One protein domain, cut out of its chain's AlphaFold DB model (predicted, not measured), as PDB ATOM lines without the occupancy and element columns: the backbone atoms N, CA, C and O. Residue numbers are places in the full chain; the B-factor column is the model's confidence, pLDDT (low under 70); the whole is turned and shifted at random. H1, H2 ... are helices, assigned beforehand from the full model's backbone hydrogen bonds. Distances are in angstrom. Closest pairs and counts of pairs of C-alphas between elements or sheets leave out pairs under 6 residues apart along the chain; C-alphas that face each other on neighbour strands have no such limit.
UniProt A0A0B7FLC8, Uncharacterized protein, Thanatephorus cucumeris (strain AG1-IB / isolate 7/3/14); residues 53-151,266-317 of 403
ATOM      1  N   GLU A  53      33.217 -43.212 -32.686       92.75
ATOM      2  CA  GLU A  53      33.923 -41.934 -32.620       92.75
ATOM      3  C   GLU A  53      34.056 -41.293 -34.006       92.75
ATOM      4  O   GLU A  53      34.137 -41.980 -35.033       92.75
ATOM      5  N   LEU A  54      34.102 -39.958 -34.044       93.19
ATOM      6  CA  LEU A  54      34.316 -39.246 -35.295       93.19
ATOM      7  C   LEU A  54      35.684 -39.620 -35.880       93.19
ATOM      8  O   LEU A  54      36.696 -39.633 -35.178       93.19
ATOM      9  N   ASN A  55      35.735 -39.810 -37.202       95.50
ATOM     10  CA  ASN A  55      36.995 -39.864 -37.938       95.50
ATOM     11  C   ASN A  55      37.691 -38.487 -37.912       95.50
ATOM     12  O   ASN A  55      37.574 -37.678 -38.832       95.50
ATOM     13  N   ALA A  56      38.394 -38.222 -36.813       94.56
ATOM     14  CA  ALA A  56      38.928 -36.917 -36.459       94.56
ATOM     15  C   ALA A  56      40.107 -36.476 -37.338       94.56
ATOM     16  O   ALA A  56      40.281 -35.288 -37.594       94.56
ATOM     17  N   ALA A  57      40.916 -37.419 -37.829       95.50
ATOM     18  CA  ALA A  57      42.134 -37.123 -38.581       95.50
ATOM     19  C   ALA A  57      41.910 -36.260 -39.844       95.50
ATOM     20  O   ALA A  57      42.561 -35.219 -39.962       95.50
ATOM     21  N   PRO A  58      41.005 -36.614 -40.779       96.44
ATOM     22  CA  PRO A  58      40.758 -35.795 -41.965       96.44
ATOM     23  C   PRO A  58      40.077 -34.460 -41.644       96.44
ATOM     24  O   PRO A  58      40.243 -33.503 -42.399       96.44
ATOM     25  N   VAL A  59      39.307 -34.382 -40.556       95.75
ATOM     26  CA  VAL A  59      38.652 -33.138 -40.121       95.75
ATOM     27  C   VAL A  59      39.688 -32.177 -39.547       95.75
ATOM     28  O   VAL A  59      39.766 -31.032 -39.985       95.75
ATOM     29  N   LEU A  60      40.566 -32.670 -38.672       97.06
ATOM     30  CA  LEU A  60      41.672 -31.893 -38.121       97.06
ATOM     31  C   LEU A  60      42.629 -31.423 -39.223       97.06
ATOM     32  O   LEU A  60      43.065 -30.278 -39.204       97.06
ATOM     33  N   TRP A  61      42.925 -32.263 -40.220       96.94
ATOM     34  CA  TRP A  61      43.747 -31.854 -41.363       96.94
ATOM     35  C   TRP A  61      43.095 -30.734 -42.183       96.94
ATOM     36  O   TRP A  61      43.761 -29.769 -42.557       96.94
ATOM     37  N   ARG A  62      41.782 -30.824 -42.433       95.62
ATOM     38  CA  ARG A  62      41.025 -29.750 -43.091       95.62
ATOM     39  C   ARG A  62      41.043 -28.460 -42.276       95.62
ATOM     40  O   ARG A  62      41.214 -27.398 -42.866       95.62
ATOM     41  N   ALA A  63      40.928 -28.556 -40.953       96.12
ATOM     42  CA  ALA A  63      41.052 -27.412 -40.061       96.12
ATOM     43  C   ALA A  63      42.447 -26.778 -40.181       96.12
ATOM     44  O   ALA A  63      42.559 -25.602 -40.496       96.12
ATOM     45  N   VAL A  64      43.524 -27.559 -40.055       96.75
ATOM     46  CA  VAL A  64      44.907 -27.060 -40.197       96.75
ATOM     47  C   VAL A  64      45.123 -26.354 -41.536       96.75
ATOM     48  O   VAL A  64      45.717 -25.277 -41.571       96.75
ATOM     49  N   ARG A  65      44.581 -26.904 -42.629       94.75
ATOM     50  CA  ARG A  65      44.618 -26.259 -43.947       94.75
ATOM     51  C   ARG A  65      43.842 -24.946 -44.003       94.75
ATOM     52  O   ARG A  65      44.316 -24.013 -44.642       94.75
ATOM     53  N   ALA A  66      42.682 -24.858 -43.354       93.69
ATOM     54  CA  ALA A  66      41.910 -23.618 -43.287       93.69
ATOM     55  C   ALA A  66      42.682 -22.500 -42.566       93.69
ATOM     56  O   ALA A  66      42.602 -21.342 -42.959       93.69
ATOM     57  N   PHE A  67      43.503 -22.860 -41.579       96.25
ATOM     58  CA  PHE A  67      44.416 -21.944 -40.893       96.25
ATOM     59  C   PHE A  67      45.731 -21.689 -41.647       96.25
ATOM     60  O   PHE A  67      46.616 -21.039 -41.103       96.25
ATOM     61  N   GLN A  68      45.905 -22.204 -42.871       95.19
ATOM     62  CA  GLN A  68      47.177 -22.130 -43.610       95.19
ATOM     63  C   GLN A  68      48.375 -22.646 -42.784       95.19
ATOM     64  O   GLN A  68      49.508 -22.193 -42.934       95.19
ATOM     65  N   GLY A  69      48.119 -23.582 -41.866       93.31
ATOM     66  CA  GLY A  69      49.111 -24.078 -40.925       93.31
ATOM     67  C   GLY A  69      50.053 -25.113 -41.549       93.31
ATOM     68  O   GLY A  69      49.632 -25.899 -42.405       93.31
ATOM     69  N   PRO A  70      51.320 -25.180 -41.101       94.25
ATOM     70  CA  PRO A  70      52.241 -26.226 -41.530       94.25
ATOM     71  C   PRO A  70      51.808 -27.609 -40.997       94.25
ATOM     72  O   PRO A  70      51.131 -27.689 -39.969       94.25
ATOM     73  N   PRO A  71      52.244 -28.730 -41.608       95.38
ATOM     74  CA  PRO A  71      51.879 -30.074 -41.149       95.38
ATOM     75  C   PRO A  71      52.246 -30.379 -39.691       95.38
ATOM     76  O   PRO A  71      51.578 -31.177 -39.037       95.38
ATOM     77  N   ILE A  72      53.268 -29.715 -39.143       94.94
ATOM     78  CA  ILE A  72      53.623 -29.840 -37.726       94.94
ATOM     79  C   ILE A  72      52.472 -29.386 -36.808       94.94
ATOM     80  O   ILE A  72      52.245 -29.999 -35.764       94.94
ATOM     81  N   LEU A  73      51.662 -28.404 -37.227       96.00
ATOM     82  CA  LEU A  73      50.503 -27.926 -36.470       96.00
ATOM     83  C   LEU A  73      49.471 -29.039 -36.263       96.00
ATOM     84  O   LEU A  73      48.888 -29.133 -35.186       96.00
ATOM     85  N   TYR A  74      49.302 -29.931 -37.245       97.19
ATOM     86  CA  TYR A  74      48.457 -31.119 -37.105       97.19
ATOM     87  C   TYR A  74      48.961 -32.034 -35.985       97.19
ATOM     88  O   TYR A  74      48.182 -32.458 -35.131       97.19
ATOM     89  N   THR A  75      50.267 -32.315 -35.951       96.94
ATOM     90  CA  THR A  75      50.847 -33.165 -34.901       96.94
ATOM     91  C   THR A  75      50.750 -32.519 -33.522       96.94
ATOM     92  O   THR A  75      50.373 -33.193 -32.565       96.94
ATOM     93  N   MET A  76      50.990 -31.207 -33.421       96.31
ATOM     94  CA  MET A  76      50.846 -30.457 -32.172       96.31
ATOM     95  C   MET A  76      49.402 -30.457 -31.676       96.31
ATOM     96  O   MET A  76      49.161 -30.750 -30.505       96.31
ATOM     97  N   ALA A  77      48.439 -30.195 -32.563       97.38
ATOM     98  CA  ALA A  77      47.022 -30.221 -32.228       97.38
ATOM     99  C   ALA A  77      46.581 -31.621 -31.787       97.38
ATOM    100  O   ALA A  77      45.884 -31.747 -30.786       97.38
ATOM    101  N   LYS A  78      47.052 -32.680 -32.458       96.88
ATOM    102  CA  LYS A  78      46.789 -34.071 -32.061       96.88
ATOM    103  C   LYS A  78      47.310 -34.372 -30.650       96.88
ATOM    104  O   LYS A  78      46.561 -34.891 -29.828       96.88
ATOM    105  N   ILE A  79      48.560 -34.009 -30.352       95.94
ATOM    106  CA  ILE A  79      49.155 -34.196 -29.017       95.94
ATOM    107  C   ILE A  79      48.375 -33.393 -27.968       95.94
ATOM    108  O   ILE A  79      48.118 -33.882 -26.867       95.94
ATOM    109  N   LEU A  80      47.976 -32.162 -28.297       95.50
ATOM    110  CA  LEU A  80      47.220 -31.311 -27.386       95.50
ATOM    111  C   LEU A  80      45.807 -31.858 -27.130       95.50
ATOM    112  O   LEU A  80      45.377 -31.874 -25.979       95.50
ATOM    113  N   MET A  81      45.118 -32.369 -28.155       95.00
ATOM    114  CA  MET A  81      43.829 -33.061 -28.019       95.00
ATOM    115  C   MET A  81      43.925 -34.252 -27.063       95.00
ATOM    116  O   MET A  81      43.075 -34.407 -26.185       95.00
ATOM    117  N   GLU A  82      44.972 -35.065 -27.208       93.75
ATOM    118  CA  GLU A  82      45.208 -36.246 -26.375       93.75
ATOM    119  C   GLU A  82      45.508 -35.856 -24.921       93.75
ATOM    120  O   GLU A  82      44.906 -36.392 -23.989       93.75
ATOM    121  N   ARG A  83      46.353 -34.835 -24.709       92.50
ATOM    122  CA  ARG A  83      46.640 -34.291 -23.370       92.50
ATOM    123  C   ARG A  83      45.414 -33.686 -22.702       92.50
ATOM    124  O   ARG A  83      45.233 -33.842 -21.496       92.50
ATOM    125  N   LEU A  84      44.578 -32.996 -23.471       91.62
ATOM    126  CA  LEU A  84      43.333 -32.433 -22.973       91.62
ATOM    127  C   LEU A  84      42.249 -33.502 -22.806       91.62
ATOM    128  O   LEU A  84      41.282 -33.220 -22.114       91.62
ATOM    129  N   LYS A  85      42.406 -34.723 -23.339       90.56
ATOM    130  CA  LYS A  85      41.375 -35.776 -23.351       90.56
ATOM    131  C   LYS A  85      40.062 -35.275 -23.959       90.56
ATOM    132  O   LYS A  85      39.004 -35.355 -23.334       90.56
ATOM    133  N   VAL A  86      40.160 -34.678 -25.142       90.75
ATOM    134  CA  VAL A  86      39.002 -34.151 -25.873       90.75
ATOM    135  C   VAL A  86      38.134 -35.322 -26.337       90.75
ATOM    136  O   VAL A  86      38.662 -36.224 -26.991       90.75
ATOM    137  N   PRO A  87      36.827 -35.344 -26.020       90.94
ATOM    138  CA  PRO A  87      35.957 -36.422 -26.465       90.94
ATOM    139  C   PRO A  87      35.785 -36.377 -27.987       90.94
ATOM    140  O   PRO A  87      35.412 -35.348 -28.546       90.94
ATOM    141  N   LEU A  88      36.017 -37.511 -28.657       93.12
ATOM    142  CA  LEU A  88      35.757 -37.659 -30.096       93.12
ATOM    143  C   LEU A  88      34.322 -38.124 -30.408       93.12
ATOM    144  O   LEU A  88      33.958 -38.357 -31.561       93.12
ATOM    145  N   THR A  89      33.500 -38.272 -29.370       92.81
ATOM    146  CA  THR A  89      32.107 -38.717 -29.448       92.81
ATOM    147  C   THR A  89      31.143 -37.537 -29.490       92.81
ATOM    148  O   THR A  89      31.302 -36.585 -28.730       92.81
ATOM    149  N   ILE A  90      30.059 -37.656 -30.258       91.62
ATOM    150  CA  ILE A  90      29.004 -36.627 -30.362       91.62
ATOM    151  C   ILE A  90      28.291 -36.388 -29.015       91.62
ATOM    152  O   ILE A  90      27.830 -35.285 -28.716       91.62
ATOM    153  N   HIS A  91      28.163 -37.432 -28.189       89.31
ATOM    154  CA  HIS A  91      27.527 -37.357 -26.877       89.31
ATOM    155  C   HIS A  91      28.378 -38.111 -25.841       89.31
ATOM    156  O   HIS A  91      28.730 -39.258 -26.086       89.31
ATOM    157  N   PRO A  92      28.625 -37.569 -24.637       83.50
ATOM    158  CA  PRO A  92      29.471 -38.207 -23.621       83.50
ATOM    159  C   PRO A  92      28.866 -39.449 -22.966       83.50
ATOM    160  O   PRO A  92      29.544 -40.125 -22.210       83.50
ATOM    161  N   ALA A  93      27.591 -39.749 -23.217       83.38
ATOM    162  CA  ALA A  93      27.023 -41.058 -22.861       83.38
ATOM    163  C   ALA A  93      27.505 -42.179 -23.796       83.38
ATOM    164  O   ALA A  93      27.418 -43.332 -23.414       83.38
ATOM    165  N   LEU A  94      27.983 -41.833 -24.998       85.56
ATOM    166  CA  LEU A  94      28.620 -42.776 -25.920       85.56
ATOM    167  C   LEU A  94      30.098 -42.972 -25.591       85.56
ATOM    168  O   LEU A  94      30.685 -43.979 -25.966       85.56
ATOM    169  N   ALA A  95      30.714 -41.987 -24.932       82.12
ATOM    170  CA  ALA A  95      32.087 -42.117 -24.491       82.12
ATOM    171  C   ALA A  95      32.170 -43.230 -23.435       82.12
ATOM    172  O   ALA A  95      31.283 -43.316 -22.576       82.12
ATOM    173  N   PRO A  96      33.230 -44.059 -23.460       75.06
ATOM    174  CA  PRO A  96      33.471 -45.012 -22.389       75.06
ATOM    175  C   PRO A  96      33.448 -44.269 -21.055       75.06
ATOM    176  O   PRO A  96      33.954 -43.144 -20.961       75.06
ATOM    177  N   ALA A  97      32.817 -44.879 -20.044       72.19
ATOM    178  CA  ALA A  97      32.639 -44.247 -18.745       72.19
ATOM    179  C   ALA A  97      33.989 -43.670 -18.285       72.19
ATOM    180  O   ALA A  97      34.979 -44.411 -18.246       72.19
ATOM    181  N   PRO A  98      34.064 -42.353 -18.014       67.69
ATOM    182  CA  PRO A  98      35.327 -41.728 -17.678       67.69
ATOM    183  C   PRO A  98      35.928 -42.450 -16.477       67.69
ATOM    184  O   PRO A  98      35.204 -42.824 -15.550       67.69
ATOM    185  N   ALA A  99      37.251 -42.642 -16.494       69.69
ATOM    186  CA  ALA A  99      37.947 -43.216 -15.352       69.69
ATOM    187  C   ALA A  99      37.513 -42.477 -14.069       69.69
ATOM    188  O   ALA A  99      37.390 -41.242 -14.098       69.69
ATOM    189  N   PRO A 100      37.244 -43.203 -12.968       67.56
ATOM    190  CA  PRO A 100      36.749 -42.599 -11.739       67.56
ATOM    191  C   PRO A 100      37.679 -41.455 -11.316       67.56
ATOM    192  O   PRO A 100      38.878 -41.654 -11.138       67.56
ATOM    193  N   GLY A 101      37.125 -40.241 -11.223       67.69
ATOM    194  CA  GLY A 101      37.863 -39.017 -10.888       67.69
ATOM    195  C   GLY A 101      38.012 -37.993 -12.020       67.69
ATOM    196  O   GLY A 101      38.384 -36.854 -11.744       67.69
ATOM    197  N   ILE A 102      37.681 -38.327 -13.275       67.44
ATOM    198  CA  ILE A 102      37.639 -37.320 -14.349       67.44
ATOM    199  C   ILE A 102      36.306 -36.565 -14.261       67.44
ATOM    200  O   ILE A 102      35.251 -37.088 -14.626       67.44
ATOM    201  N   LYS A 103      36.354 -35.325 -13.759       72.50
ATOM    202  CA  LYS A 103      35.212 -34.402 -13.808       72.50
ATOM    203  C   LYS A 103      34.882 -34.107 -15.278       72.50
ATOM    204  O   LYS A 103      35.791 -33.893 -16.076       72.50
ATOM    205  N   LYS A 104      33.592 -34.097 -15.630       72.19
ATOM    206  CA  LYS A 104      33.138 -33.594 -16.937       72.19
ATOM    207  C   LYS A 104      33.501 -32.116 -17.008       72.19
ATOM    208  O   LYS A 104      33.182 -31.383 -16.072       72.19
ATOM    209  N   TYR A 105      34.190 -31.692 -18.060       75.06
ATOM    210  CA  TYR A 105      34.584 -30.297 -18.184       75.06
ATOM    211  C   TYR A 105      33.490 -29.532 -18.933       75.06
ATOM    212  O   TYR A 105      32.947 -30.013 -19.930       75.06
ATOM    213  N   GLY A 106      33.172 -28.319 -18.465       71.69
ATOM    214  CA  GLY A 106      32.435 -27.356 -19.286       71.69
ATOM    215  C   GLY A 106      33.141 -27.200 -20.637       71.69
ATOM    216  O   GLY A 106      34.372 -27.215 -20.690       71.69
ATOM    217  N   GLY A 107      32.381 -27.153 -21.729       72.31
ATOM    218  CA  GLY A 107      32.921 -27.106 -23.094       72.31
ATOM    219  C   GLY A 107      33.105 -28.462 -23.794       72.31
ATOM    220  O   GLY A 107      33.201 -28.476 -25.016       72.31
ATOM    221  N   ASP A 108      33.026 -29.601 -23.090       80.06
ATOM    222  CA  ASP A 108      33.037 -30.945 -23.719       80.06
ATOM    223  C   ASP A 108      31.811 -31.201 -24.629       80.06
ATOM    224  O   ASP A 108      31.708 -32.230 -25.295       80.06
ATOM    225  N   TRP A 109      30.853 -30.272 -24.635       84.56
ATOM    226  CA  TRP A 109      29.613 -30.338 -25.402       84.56
ATOM    227  C   TRP A 109      29.670 -29.608 -26.741       84.56
ATOM    228  O   TRP A 109      28.700 -29.702 -27.496       84.56
ATOM    229  N   ALA A 110      30.744 -28.867 -27.020       91.81
ATOM    230  CA  ALA A 110      30.884 -28.142 -28.274       91.81
ATOM    231  C   ALA A 110      30.959 -29.115 -29.468       91.81
ATOM    232  O   ALA A 110      31.396 -30.258 -29.301       91.81
ATOM    233  N   PRO A 111      30.548 -28.690 -30.678       94.44
ATOM    234  CA  PRO A 111      30.832 -29.451 -31.885       94.44
ATOM    235  C   PRO A 111      32.333 -29.727 -31.978       94.44
ATOM    236  O   PRO A 111      33.177 -28.897 -31.615       94.44
ATOM    237  N   ILE A 112      32.682 -30.923 -32.428       93.44
ATOM    238  CA  ILE A 112      34.070 -31.370 -32.389       93.44
ATOM    239  C   ILE A 112      34.937 -30.604 -33.390       93.44
ATOM    240  O   ILE A 112      36.100 -30.333 -33.110       93.44
ATOM    241  N   GLU A 113      34.350 -30.164 -34.500       94.88
ATOM    242  CA  GLU A 113      34.950 -29.245 -35.457       94.88
ATOM    243  C   GLU A 113      35.365 -27.954 -34.738       94.88
ATOM    244  O   GLU A 113      36.547 -27.611 -34.707       94.88
ATOM    245  N   VAL A 114      34.426 -27.295 -34.051       95.88
ATOM    246  CA  VAL A 114      34.683 -26.070 -33.270       95.88
ATOM    247  C   VAL A 114      35.805 -26.311 -32.259       95.88
ATOM    248  O   VAL A 114      36.744 -25.522 -32.162       95.88
ATOM    249  N   THR A 115      35.774 -27.452 -31.574       95.94
ATOM    250  CA  THR A 115      36.809 -27.836 -30.606       95.94
ATOM    251  C   THR A 115      38.186 -27.993 -31.256       95.94
ATOM    252  O   THR A 115      39.165 -27.471 -30.731       95.94
ATOM    253  N   MET A 116      38.286 -28.637 -32.423       96.94
ATOM    254  CA  MET A 116      39.545 -28.739 -33.172       96.94
ATOM    255  C   MET A 116      40.078 -27.364 -33.580       96.94
ATOM    256  O   MET A 116      41.276 -27.114 -33.446       96.94
ATOM    257  N   SER A 117      39.206 -26.458 -34.031       97.25
ATOM    258  CA  SER A 117      39.610 -25.094 -34.395       97.25
ATOM    259  C   SER A 117      40.124 -24.300 -33.189       97.25
ATOM    260  O   SER A 117      41.166 -23.649 -33.274       97.25
ATOM    261  N   ALA A 118      39.474 -24.438 -32.030       97.31
ATOM    262  CA  ALA A 118      39.910 -23.818 -30.785       97.31
ATOM    263  C   ALA A 118      41.266 -24.375 -30.317       97.31
ATOM    264  O   ALA A 118      42.129 -23.623 -29.871       97.31
ATOM    265  N   ILE A 119      41.502 -25.679 -30.474       97.56
ATOM    266  CA  ILE A 119      42.789 -26.309 -30.145       97.56
ATOM    267  C   ILE A 119      43.900 -25.818 -31.066       97.56
ATOM    268  O   ILE A 119      44.997 -25.546 -30.585       97.56
ATOM    269  N   ILE A 120      43.624 -25.663 -32.363       97.81
ATOM    270  CA  ILE A 120      44.574 -25.070 -33.309       97.81
ATOM    271  C   ILE A 120      44.940 -23.650 -32.869       97.81
ATOM    272  O   ILE A 120      46.126 -23.328 -32.820       97.81
ATOM    273  N   ILE A 121      43.955 -22.836 -32.474       97.31
ATOM    274  CA  ILE A 121      44.208 -21.504 -31.912       97.31
ATOM    275  C   ILE A 121      45.126 -21.608 -30.687       97.31
ATOM    276  O   ILE A 121      46.144 -20.924 -30.644       97.31
ATOM    277  N   VAL A 122      44.842 -22.492 -29.725       96.25
ATOM    278  CA  VAL A 122      45.704 -22.679 -28.541       96.25
ATOM    279  C   VAL A 122      47.123 -23.107 -28.935       96.25
ATOM    280  O   VAL A 122      48.087 -22.568 -28.396       96.25
ATOM    281  N   CYS A 123      47.289 -24.019 -29.896       96.06
ATOM    282  CA  CYS A 123      48.606 -24.398 -30.413       96.06
ATOM    283  C   CYS A 123      49.352 -23.196 -31.000       96.06
ATOM    284  O   CYS A 123      50.508 -22.972 -30.650       96.06
ATOM    285  N   LEU A 124      48.693 -22.395 -31.838       94.75
ATOM    286  CA  LEU A 124      49.282 -21.186 -32.413       94.75
ATOM    287  C   LEU A 124      49.644 -20.167 -31.327       94.75
ATOM    288  O   LEU A 124      50.678 -19.512 -31.428       94.75
ATOM    289  N   LYS A 125      48.846 -20.070 -30.255       93.19
ATOM    290  CA  LYS A 125      49.140 -19.198 -29.106       93.19
ATOM    291  C   LYS A 125      50.368 -19.653 -28.339       93.19
ATOM    292  O   LYS A 125      51.163 -18.815 -27.927       93.19
ATOM    293  N   LEU A 126      50.546 -20.960 -28.179       91.38
ATOM    294  CA  LEU A 126      51.734 -21.525 -27.543       91.38
ATOM    295  C   LEU A 126      52.999 -21.313 -28.389       91.38
ATOM    296  O   LEU A 126      54.059 -21.085 -27.813       91.38
ATOM    297  N   VAL A 127      52.880 -21.357 -29.720       90.94
ATOM    298  CA  VAL A 127      54.003 -21.172 -30.658       90.94
ATOM    299  C   VAL A 127      54.410 -19.705 -30.792       90.94
ATOM    300  O   VAL A 127      55.585 -19.386 -30.644       90.94
ATOM    301  N   TYR A 128      53.459 -18.812 -31.080       88.75
ATOM    302  CA  TYR A 128      53.757 -17.414 -31.417       88.75
ATOM    303  C   TYR A 128      53.684 -16.455 -30.227       88.75
ATOM    304  O   TYR A 128      54.149 -15.324 -30.322       88.75
ATOM    305  N   GLY A 129      53.055 -16.850 -29.119       83.88
ATOM    306  CA  GLY A 129      52.918 -16.013 -27.924       83.88
ATOM    307  C   GLY A 129      51.996 -14.789 -28.059       83.88
ATOM    308  O   GLY A 129      51.679 -14.204 -27.029       83.88
ATOM    309  N   PHE A 130      51.545 -14.409 -29.270       76.75
ATOM    310  CA  PHE A 130      50.691 -13.236 -29.589       76.75
ATOM    311  C   PHE A 130      51.027 -11.960 -28.797       76.75
ATOM    312  O   PHE A 130      50.139 -11.194 -28.423       76.75
ATOM    313  N   ARG A 131      52.314 -11.729 -28.522       65.94
ATOM    314  CA  ARG A 131      52.812 -10.512 -27.874       65.94
ATOM    315  C   ARG A 131      53.660  -9.722 -28.856       65.94
ATOM    316  O   ARG A 131      54.432 -10.302 -29.612       65.94
ATOM    317  N   GLU A 132      53.541  -8.400 -28.799       60.62
ATOM    318  CA  GLU A 132      54.045  -7.443 -29.799       60.62
ATOM    319  C   GLU A 132      55.580  -7.392 -29.977       60.62
ATOM    320  O   GLU A 132      56.066  -6.596 -30.772       60.62
ATOM    321  N   ALA A 133      56.377  -8.216 -29.281       57.09
ATOM    322  CA  ALA A 133      57.841  -8.082 -29.311       57.09
ATOM    323  C   ALA A 133      58.657  -9.359 -29.028       57.09
ATOM    324  O   ALA A 133      59.866  -9.273 -28.808       57.09
ATOM    325  N   THR A 134      58.052 -10.548 -28.987       57.03
ATOM    326  CA  THR A 134      58.826 -11.763 -28.690       57.03
ATOM    327  C   THR A 134      59.385 -12.371 -29.968       57.03
ATOM    328  O   THR A 134      58.707 -13.146 -30.639       57.03
ATOM    329  N   ASN A 135      60.643 -12.052 -30.281       59.62
ATOM    330  CA  ASN A 135      61.446 -12.909 -31.152       59.62
ATOM    331  C   ASN A 135      61.595 -14.249 -30.426       59.62
ATOM    332  O   ASN A 135      62.313 -14.341 -29.432       59.62
ATOM    333  N   VAL A 136      60.858 -15.268 -30.861       61.53
ATOM    334  CA  VAL A 136      60.969 -16.603 -30.276       61.53
ATOM    335  C   VAL A 136      62.305 -17.186 -30.726       61.53
ATOM    336  O   VAL A 136      62.540 -17.379 -31.918       61.53
ATOM    337  N   VAL A 137      63.208 -17.414 -29.775       63.59
ATOM    338  CA  VAL A 137      64.453 -18.135 -30.039       63.59
ATOM    339  C   VAL A 137      64.109 -19.616 -30.051       63.59
ATOM    340  O   VAL A 137      63.703 -20.167 -29.030       63.59
ATOM    341  N   TYR A 138      64.244 -20.245 -31.212       68.19
ATOM    342  CA  TYR A 138      63.991 -21.669 -31.356       68.19
ATOM    343  C   TYR A 138      65.270 -22.459 -31.101       68.19
ATOM    344  O   TYR A 138      66.288 -22.251 -31.765       68.19
ATOM    345  N   GLU A 139      65.206 -23.397 -30.164       75.25
ATOM    346  CA  GLU A 139      66.186 -24.476 -30.113       75.25
ATOM    347  C   GLU A 139      65.968 -25.407 -31.316       75.25
ATOM    348  O   GLU A 139      64.843 -25.584 -31.784       75.25
ATOM    349  N   GLY A 140      67.046 -25.992 -31.849       74.88
ATOM    350  CA  GLY A 140      67.008 -26.760 -33.103       74.88
ATOM    351  C   GLY A 140      66.055 -27.965 -33.105       74.88
ATOM    352  O   GLY A 140      65.617 -28.377 -34.179       74.88
ATOM    353  N   ASP A 141      65.701 -28.474 -31.922       82.88
ATOM    354  CA  ASP A 141      64.808 -29.621 -31.731       82.88
ATOM    355  C   ASP A 141      63.359 -29.225 -31.373       82.88
ATOM    356  O   ASP A 141      62.496 -30.095 -31.233       82.88
ATOM    357  N   ASP A 142      63.054 -27.928 -31.229       84.06
ATOM    358  CA  ASP A 142      61.698 -27.471 -30.915       84.06
ATOM    359  C   ASP A 142      60.790 -27.586 -32.161       84.06
ATOM    360  O   ASP A 142      61.106 -27.006 -33.207       84.06
ATOM    361  N   PRO A 143      59.629 -28.279 -32.102       84.62
ATOM    362  CA  PRO A 143      58.659 -28.290 -33.203       84.62
ATOM    363  C   PRO A 143      58.213 -26.886 -33.638       84.62
ATOM    364  O   PRO A 143      57.813 -26.702 -34.791       84.62
ATOM    365  N   ALA A 144      58.305 -25.887 -32.755       85.25
ATOM    366  CA  ALA A 144      58.003 -24.502 -33.081       85.25
ATOM    367  C   ALA A 144      58.971 -23.907 -34.133       85.25
ATOM    368  O   ALA A 144      58.565 -23.039 -34.903       85.25
ATOM    369  N   ALA A 145      60.186 -24.453 -34.283       85.62
ATOM    370  CA  ALA A 145      61.162 -24.055 -35.309       85.62
ATOM    371  C   ALA A 145      60.717 -24.363 -36.754       85.62
ATOM    372  O   ALA A 145      61.345 -23.927 -37.723       85.62
ATOM    373  N   CYS A 146      59.670 -25.177 -36.921       87.75
ATOM    374  CA  CYS A 146      59.080 -25.483 -38.223       87.75
ATOM    375  C   CYS A 146      58.056 -24.431 -38.675       87.75
ATOM    376  O   CYS A 146      57.546 -24.531 -39.792       87.75
ATOM    377  N   PHE A 147      57.716 -23.462 -37.821       89.44
ATOM    378  CA  PHE A 147      56.763 -22.416 -38.161       89.44
ATOM    379  C   PHE A 147      57.451 -21.258 -38.898       89.44
ATOM    380  O   PHE A 147      58.599 -20.921 -38.597       89.44
ATOM    381  N   PRO A 148      56.772 -20.655 -39.886       90.31
ATOM    382  CA  PRO A 148      57.250 -19.438 -40.526       90.31
ATOM    383  C   PRO A 148      57.198 -18.250 -39.549       90.31
ATOM    384  O   PRO A 148      56.538 -18.335 -38.511       90.31
ATOM    385  N   PRO A 149      57.854 -17.122 -39.874       87.50
ATOM    386  CA  PRO A 149      57.748 -15.908 -39.078       87.50
ATOM    387  C   PRO A 149      56.281 -15.493 -38.937       87.50
ATOM    388  O   PRO A 149      55.488 -15.638 -39.872       87.50
ATOM    389  N   PHE A 150      55.907 -14.962 -37.772       89.31
ATOM    390  CA  PHE A 150      54.509 -14.640 -37.474       89.31
ATOM    391  C   PHE A 150      53.891 -13.659 -38.486       89.31
ATOM    392  O   PHE A 150      52.751 -13.848 -38.908       89.31
ATOM    393  N   SER A 151      54.657 -12.659 -38.939       90.19
ATOM    394  CA  SER A 151      54.243 -11.706 -39.981       90.19
ATOM    395  C   SER A 151      53.839 -12.399 -41.282       90.19
ATOM    396  O   SER A 151      52.811 -12.074 -41.884       90.19
ATOM    397  N   LEU A 266      51.293 -18.027 -21.075       79.94
ATOM    398  CA  LEU A 266      50.027 -18.078 -21.809       79.94
ATOM    399  C   LEU A 266      49.072 -16.997 -21.286       79.94
ATOM    400  O   LEU A 266      48.473 -17.156 -20.209       79.94
ATOM    401  N   THR A 267      48.921 -15.916 -22.055       83.69
ATOM    402  CA  THR A 267      47.867 -14.919 -21.837       83.69
ATOM    403  C   THR A 267      46.516 -15.558 -22.170       83.69
ATOM    404  O   THR A 267      46.318 -16.081 -23.266       83.69
ATOM    405  N   ILE A 268      45.598 -15.551 -21.204       85.25
ATOM    406  CA  ILE A 268      44.205 -15.948 -21.424       85.25
ATOM    407  C   ILE A 268      43.433 -14.646 -21.581       85.25
ATOM    408  O   ILE A 268      43.431 -13.837 -20.657       85.25
ATOM    409  N   TRP A 269      42.822 -14.448 -22.742       85.50
ATOM    410  CA  TRP A 269      41.919 -13.326 -22.970       85.50
ATOM    411  C   TRP A 269      40.540 -13.724 -22.454       85.50
ATOM    412  O   TRP A 269      40.080 -14.836 -22.731       85.50
ATOM    413  N   SER A 270      39.918 -12.851 -21.664       85.75
ATOM    414  CA  SER A 270      38.531 -13.063 -21.259       85.75
ATOM    415  C   SER A 270      37.637 -12.799 -22.466       85.75
ATOM    416  O   SER A 270      37.844 -11.795 -23.145       85.75
ATOM    417  N   PRO A 271      36.682 -13.683 -22.776       81.94
ATOM    418  CA  PRO A 271      35.792 -13.457 -23.901       81.94
ATOM    419  C   PRO A 271      34.704 -12.412 -23.604       81.94
ATOM    420  O   PRO A 271      34.142 -11.865 -24.542       81.94
ATOM    421  N   GLU A 272      34.436 -12.148 -22.324       84.31
ATOM    422  CA  GLU A 272      33.434 -11.199 -21.819       84.31
ATOM    423  C   GLU A 272      34.025  -9.811 -21.541       84.31
ATOM    424  O   GLU A 272      33.390  -9.013 -20.870       84.31
ATOM    425  N   ASP A 273      35.265  -9.526 -21.952       83.25
ATOM    426  CA  ASP A 273      35.874  -8.221 -21.683       83.25
ATOM    427  C   ASP A 273      35.221  -7.142 -22.570       83.25
ATOM    428  O   ASP A 273      35.523  -7.091 -23.765       83.25
ATOM    429  N   PRO A 274      34.352  -6.266 -22.022       69.31
ATOM    430  CA  PRO A 274      33.616  -5.294 -22.828       69.31
ATOM    431  C   PRO A 274      34.523  -4.169 -23.345       69.31
ATOM    432  O   PRO A 274      34.154  -3.440 -24.260       69.31
ATOM    433  N   LEU A 275      35.716  -4.009 -22.756       67.50
ATOM    434  CA  LEU A 275      36.697  -2.981 -23.119       67.50
ATOM    435  C   LEU A 275      37.900  -3.569 -23.871       67.50
ATOM    436  O   LEU A 275      38.709  -2.833 -24.447       67.50
ATOM    437  N   GLY A 276      38.034  -4.895 -23.865       69.31
ATOM    438  CA  GLY A 276      39.158  -5.622 -24.429       69.31
ATOM    439  C   GLY A 276      39.025  -5.795 -25.931       69.31
ATOM    440  O   GLY A 276      38.543  -6.820 -26.409       69.31
ATOM    441  N   THR A 277      39.529  -4.831 -26.702       80.31
ATOM    442  CA  THR A 277      39.770  -5.083 -28.128       80.31
ATOM    443  C   THR A 277      40.761  -6.241 -28.265       80.31
ATOM    444  O   THR A 277      41.906  -6.182 -27.810       80.31
ATOM    445  N   LEU A 278      40.299  -7.351 -28.848       87.06
ATOM    446  CA  LEU A 278      41.165  -8.485 -29.148       87.06
ATOM    447  C   LEU A 278      42.295  -8.008 -30.071       87.06
ATOM    448  O   LEU A 278      42.009  -7.290 -31.035       87.06
ATOM    449  N   PRO A 279      43.556  -8.429 -29.842       90.69
ATOM    450  CA  PRO A 279      44.640  -8.114 -30.762       90.69
ATOM    451  C   PRO A 279      44.228  -8.479 -32.195       90.69
ATOM    452  O   PRO A 279      43.687  -9.572 -32.397       90.69
ATOM    453  N   PRO A 280      44.464  -7.612 -33.195       91.69
ATOM    454  CA  PRO A 280      43.880  -7.765 -34.530       91.69
ATOM    455  C   PRO A 280      44.257  -9.100 -35.186       91.69
ATOM    456  O   PRO A 280      43.434  -9.735 -35.846       91.69
ATOM    457  N   ASP A 281      45.475  -9.580 -34.942       92.62
ATOM    458  CA  ASP A 281      45.950 -10.859 -35.472       92.62
ATOM    459  C   ASP A 281      45.314 -12.068 -34.770       92.62
ATOM    460  O   ASP A 281      45.065 -13.098 -35.398       92.62
ATOM    461  N   TYR A 282      44.991 -11.943 -33.481       93.38
ATOM    462  CA  TYR A 282      44.233 -12.961 -32.757       93.38
ATOM    463  C   TYR A 282      42.761 -12.966 -33.194       93.38
ATOM    464  O   TYR A 282      42.204 -14.029 -33.471       93.38
ATOM    465  N   ALA A 283      42.151 -11.788 -33.353       93.88
ATOM    466  CA  ALA A 283      40.796 -11.646 -33.882       93.88
ATOM    467  C   ALA A 283      40.665 -12.273 -35.281       93.88
ATOM    468  O   ALA A 283      39.679 -12.954 -35.565       93.88
ATOM    469  N   LEU A 284      41.689 -12.135 -36.133       95.25
ATOM    470  CA  LEU A 284      41.737 -12.790 -37.440       95.25
ATOM    471  C   LEU A 284      41.680 -14.323 -37.334       95.25
ATOM    472  O   LEU A 284      40.991 -14.970 -38.128       95.25
ATOM    473  N   LEU A 285      42.370 -14.921 -36.362       96.00
ATOM    474  CA  LEU A 285      42.343 -16.371 -36.143       96.00
ATOM    475  C   LEU A 285      40.989 -16.853 -35.641       96.00
ATOM    476  O   LEU A 285      40.478 -17.855 -36.139       96.00
ATOM    477  N   VAL A 286      40.390 -16.124 -34.702       96.12
ATOM    478  CA  VAL A 286      39.046 -16.420 -34.194       96.12
ATOM    479  C   VAL A 286      38.015 -16.296 -35.313       96.12
ATOM    480  O   VAL A 286      37.164 -17.164 -35.467       96.12
ATOM    481  N   HIS A 287      38.122 -15.270 -36.158       94.94
ATOM    482  CA  HIS A 287      37.260 -15.130 -37.326       94.94
ATOM    483  C   HIS A 287      37.474 -16.270 -38.333       94.94
ATOM    484  O   HIS A 287      36.519 -16.758 -38.936       94.94
ATOM    485  N   THR A 288      38.716 -16.714 -38.539       95.75
ATOM    486  CA  THR A 288      39.004 -17.863 -39.413       95.75
ATOM    487  C   THR A 288      38.353 -19.132 -38.861       95.75
ATOM    488  O   THR A 288      37.701 -19.859 -39.606       95.75
ATOM    489  N   ALA A 289      38.449 -19.359 -37.549       96.25
ATOM    490  CA  ALA A 289      37.771 -20.457 -36.868       96.25
ATOM    491  C   ALA A 289      36.244 -20.368 -36.991       96.25
ATOM    492  O   ALA A 289      35.597 -21.377 -37.269       96.25
ATOM    493  N   SER A 290      35.684 -19.167 -36.823       94.00
ATOM    494  CA  SER A 290      34.249 -18.885 -36.952       94.00
ATOM    495  C   SER A 290      33.756 -19.247 -38.344       94.00
ATOM    496  O   SER A 290      32.919 -20.130 -38.502       94.00
ATOM    497  N   SER A 291      34.403 -18.687 -39.366       92.31
ATOM    498  CA  SER A 291      34.065 -18.939 -40.764       92.31
ATOM    499  C   SER A 291      34.244 -20.400 -41.179       92.31
ATOM    500  O   SER A 291      33.533 -20.861 -42.066       92.31
ATOM    501  N   TRP A 292      35.212 -21.120 -40.605       93.50
ATOM    502  CA  TRP A 292      35.441 -22.527 -40.931       93.50
ATOM    503  C   TRP A 292      34.464 -23.462 -40.207       93.50
ATOM    504  O   TRP A 292      34.017 -24.446 -40.792       93.50
ATOM    505  N   SER A 293      34.130 -23.169 -38.947       94.00
ATOM    506  CA  SER A 293      33.242 -24.007 -38.131       94.00
ATOM    507  C   SER A 293      31.760 -23.634 -38.240       94.00
ATOM    508  O   SER A 293      30.916 -24.425 -37.828       94.00
ATOM    509  N   GLY A 294      31.434 -22.461 -38.791       91.75
ATOM    510  CA  GLY A 294      30.072 -21.927 -38.872       91.75
ATOM    511  C   GLY A 294      29.473 -21.593 -37.501       91.75
ATOM    512  O   GLY A 294      28.270 -21.757 -37.297       91.75
ATOM    513  N   VAL A 295      30.315 -21.208 -36.536       93.38
ATOM    514  CA  VAL A 295      29.914 -20.843 -35.170       93.38
ATOM    515  C   VAL A 295      30.465 -19.468 -34.828       93.38
ATOM    516  O   VAL A 295      31.617 -19.181 -35.125       93.38
ATOM    517  N   HIS A 296      29.655 -18.652 -34.152       92.94
ATOM    518  CA  HIS A 296      30.001 -17.281 -33.795       92.94
ATOM    519  C   HIS A 296      31.347 -17.161 -33.050       92.94
ATOM    520  O   HIS A 296      31.729 -18.021 -32.247       92.94
ATOM    521  N   SER A 297      32.058 -16.060 -33.293       93.31
ATOM    522  CA  SER A 297      33.394 -15.787 -32.744       93.31
ATOM    523  C   SER A 297      33.421 -15.759 -31.209       93.31
ATOM    524  O   SER A 297      34.382 -16.251 -30.611       93.31
ATOM    525  N   SER A 298      32.362 -15.252 -30.564       92.25
ATOM    526  CA  SER A 298      32.221 -15.215 -29.097       92.25
ATOM    527  C   SER A 298      32.287 -16.617 -28.477       92.25
ATOM    528  O   SER A 298      33.095 -16.860 -27.576       92.25
ATOM    529  N   ASN A 299      31.534 -17.568 -29.034       92.50
ATOM    530  CA  ASN A 299      31.503 -18.968 -28.601       92.50
ATOM    531  C   ASN A 299      32.869 -19.649 -28.752       92.50
ATOM    532  O   ASN A 299      33.290 -20.431 -27.897       92.50
ATOM    533  N   ILE A 300      33.594 -19.336 -29.828       95.38
ATOM    534  CA  ILE A 300      34.945 -19.863 -30.047       95.38
ATOM    535  C   ILE A 300      35.909 -19.306 -29.003       95.38
ATOM    536  O   ILE A 300      36.673 -20.075 -28.424       95.38
ATOM    537  N   ASN A 301      35.851 -18.006 -28.708       94.12
ATOM    538  CA  ASN A 301      36.671 -17.404 -27.656       94.12
ATOM    539  C   ASN A 301      36.390 -18.021 -26.280       94.12
ATOM    540  O   ASN A 301      37.334 -18.345 -25.557       94.12
ATOM    541  N   HIS A 302      35.118 -18.258 -25.946       93.00
ATOM    542  CA  HIS A 302      34.724 -18.954 -24.716       93.00
ATOM    543  C   HIS A 302      35.339 -20.354 -24.641       93.00
ATOM    544  O   HIS A 302      35.911 -20.749 -23.615       93.00
ATOM    545  N   LEU A 303      35.272 -21.107 -25.742       94.88
ATOM    546  CA  LEU A 303      35.836 -22.450 -25.807       94.88
ATOM    547  C   LEU A 303      37.365 -22.430 -25.699       94.88
ATOM    548  O   LEU A 303      37.928 -23.220 -24.942       94.88
ATOM    549  N   VAL A 304      38.040 -21.504 -26.388       95.62
ATOM    550  CA  VAL A 304      39.495 -21.313 -26.289       95.62
ATOM    551  C   VAL A 304      39.885 -21.027 -24.840       95.62
ATOM    552  O   VAL A 304      40.693 -21.768 -24.282       95.62
ATOM    553  N   ALA A 305      39.263 -20.043 -24.186       93.25
ATOM    554  CA  ALA A 305      39.542 -19.712 -22.789       93.25
ATOM    555  C   ALA A 305      39.331 -20.922 -21.856       93.25
ATOM    556  O   ALA A 305      40.134 -21.187 -20.956       93.25
ATOM    557  N   THR A 306      38.288 -21.714 -22.104       93.06
ATOM    558  CA  THR A 306      37.996 -22.937 -21.345       93.06
ATOM    559  C   THR A 306      39.082 -24.003 -21.513       93.06
ATOM    560  O   THR A 306      39.553 -24.574 -20.519       93.06
ATOM    561  N   LEU A 307      39.540 -24.242 -22.745       94.12
ATOM    562  CA  LEU A 307      40.624 -25.182 -23.038       94.12
ATOM    563  C   LEU A 307      41.963 -24.712 -22.457       94.12
ATOM    564  O   LEU A 307      42.722 -25.527 -21.934       94.12
ATOM    565  N   GLU A 308      42.238 -23.409 -22.453       93.31
ATOM    566  CA  GLU A 308      43.446 -22.842 -21.846       93.31
ATOM    567  C   GLU A 308      43.461 -22.999 -20.326       93.31
ATOM    568  O   GLU A 308      44.468 -23.420 -19.750       93.31
ATOM    569  N   ARG A 309      42.332 -22.734 -19.659       91.19
ATOM    570  CA  ARG A 309      42.177 -23.000 -18.219       91.19
ATOM    571  C   ARG A 309      42.330 -24.493 -17.917       91.19
ATOM    572  O   ARG A 309      42.945 -24.864 -16.916       91.19
ATOM    573  N   ARG A 310      41.804 -25.377 -18.776       89.88
ATOM    574  CA  ARG A 310      41.989 -26.837 -18.660       89.88
ATOM    575  C   ARG A 310      43.459 -27.231 -18.814       89.88
ATOM    576  O   ARG A 310      43.955 -28.006 -17.998       89.88
ATOM    577  N   LEU A 311      44.170 -26.645 -19.775       91.50
ATOM    578  CA  LEU A 311      45.600 -26.868 -19.982       91.50
ATOM    579  C   LEU A 311      46.434 -26.408 -18.775       91.50
ATOM    580  O   LEU A 311      47.323 -27.137 -18.339       91.50
ATOM    581  N   LYS A 312      46.124 -25.236 -18.198       89.38
ATOM    582  CA  LYS A 312      46.796 -24.727 -16.988       89.38
ATOM    583  C   LYS A 312      46.576 -25.640 -15.779       89.38
ATOM    584  O   LYS A 312      47.536 -25.941 -15.079       89.38
ATOM    585  N   ARG A 313      45.353 -26.147 -15.571       85.75
ATOM    586  CA  ARG A 313      45.046 -27.107 -14.490       85.75
ATOM    587  C   ARG A 313      45.791 -28.435 -14.648       85.75
ATOM    588  O   ARG A 313      46.263 -28.991 -13.664       85.75
ATOM    589  N   GLY A 314      45.939 -28.921 -15.882       77.12
ATOM    590  CA  GLY A 314      46.676 -30.153 -16.179       77.12
ATOM    591  C   GLY A 314      48.179 -30.085 -15.878       77.12
ATOM    592  O   GLY A 314      48.801 -31.129 -15.710       77.12
ATOM    593  N   LYS A 315      48.759 -28.880 -15.764       69.44
ATOM    594  CA  LYS A 315      50.155 -28.666 -15.339       69.44
ATOM    595  C   LYS A 315      50.359 -28.773 -13.817       69.44
ATOM    596  O   LYS A 315      51.470 -28.529 -13.353       69.44
ATOM    597  N   GLY A 316      49.322 -29.117 -13.044       57.47
ATOM    598  CA  GLY A 316      49.450 -29.377 -11.609       57.47
ATOM    599  C   GLY A 316      50.557 -30.399 -11.307       57.47
ATOM    600  O   GLY A 316      50.860 -31.231 -12.165       57.47
ATOM    601  N   PRO A 317      51.189 -30.327 -10.120       52.72
ATOM    602  CA  PRO A 317      52.442 -31.008  -9.810       52.72
ATOM    603  C   PRO A 317      52.260 -32.529  -9.775       52.72
ATOM    604  O   PRO A 317      52.096 -33.150  -8.727       52.72
TER     605      PRO A 317
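This is residues 53 to 151 and 266 to 317 of the 403 residues of an uncharacterized protein of Thanatephorus cucumeris (strain AG1-IB / isolate 7/3/14) (UniProt A0A0B7FLC8). Helix H3 runs through the middle of a rounded cluster of crossed helices, with H1, H2, H5 and H6 packed round it and H5 running back beside it. The short helix H4 is near H2 and H3 but touches neither, and long loops, residues 85 to 111, 129 to 142 and 266 to 279, lie round this core. The printed part has 151 residues with six named helices, H1 to H6 in order along the chain, and no named strand; its class is all helix. It is compact, with a radius of gyration of the C-alphas of 15.5 A and spans of 45 by 40 by 35 A.

H1, residues 56 to 66, begins at C-alpha 56 (38.928, -36.917, -36.459) and is 15.2 A long from first to last C-alpha. H2, residues 71 to 84, measures 20.2 A, and H3, residues 112 to 128, 24.2 A, from C-alpha 112 at (34.070, -31.370, -32.389). H4, residues 143 to 146, measures 5.8 A. After the cut come H5, residues 280 to 293, 19.7 A, and H6, residues 297 to 314, 25.6 A, which ends at C-alpha 314 (46.676, -30.153, -16.179).

H3 is the hub, touching four helices. H1 touches residues 113 to 120 of H3 at a steep tilt of 55 degrees, the closest C-alphas being those of Leu 60 and Met 116, 6.2 A apart. H2 touches H3 and is only just about perpendicular to it, at 70.1 degrees; the closest C-alphas, of Ala 77 and Ile 120, are 5.8 A apart. H5 touches H3 at a shallow tilt of 23 degrees, opposite ways, with the C-alphas of Val 114 and Ser 293 closest at 5.5 A. H6, with residues 300 to 308, touches H3 at a steep tilt of 66 degrees; the closest C-alphas, of Ala 118 and Val 304, are 5.2 A apart. H4 is close to H3 but not clearly touching, the closest C-alphas, of Val 127 and Ala 144, being 5.7 A apart. H1 and H6 are apart, as are H2 and H5. Every O i to N i+4 pair is within hydrogen-bond range in H1, H3, H5 and H6, and 9 of 10 are in H2; H4 is too short for such a pair.

The two C-alphas farthest apart, of Ala 93 and Ala 133, are 45.6 A from each other. Residues 152 to 265 are not printed, and C-alphas 151 and 266 are 19.7 A apart across the cut. The links H2 to H3 and H3 to H4 are long; H1 to H2 and H5 to H6 are tight. The mean pLDDT of the printed part is 87.2, with residues 98 to 102, 131 to 138, 274 to 276 and 315 to 317 under 70.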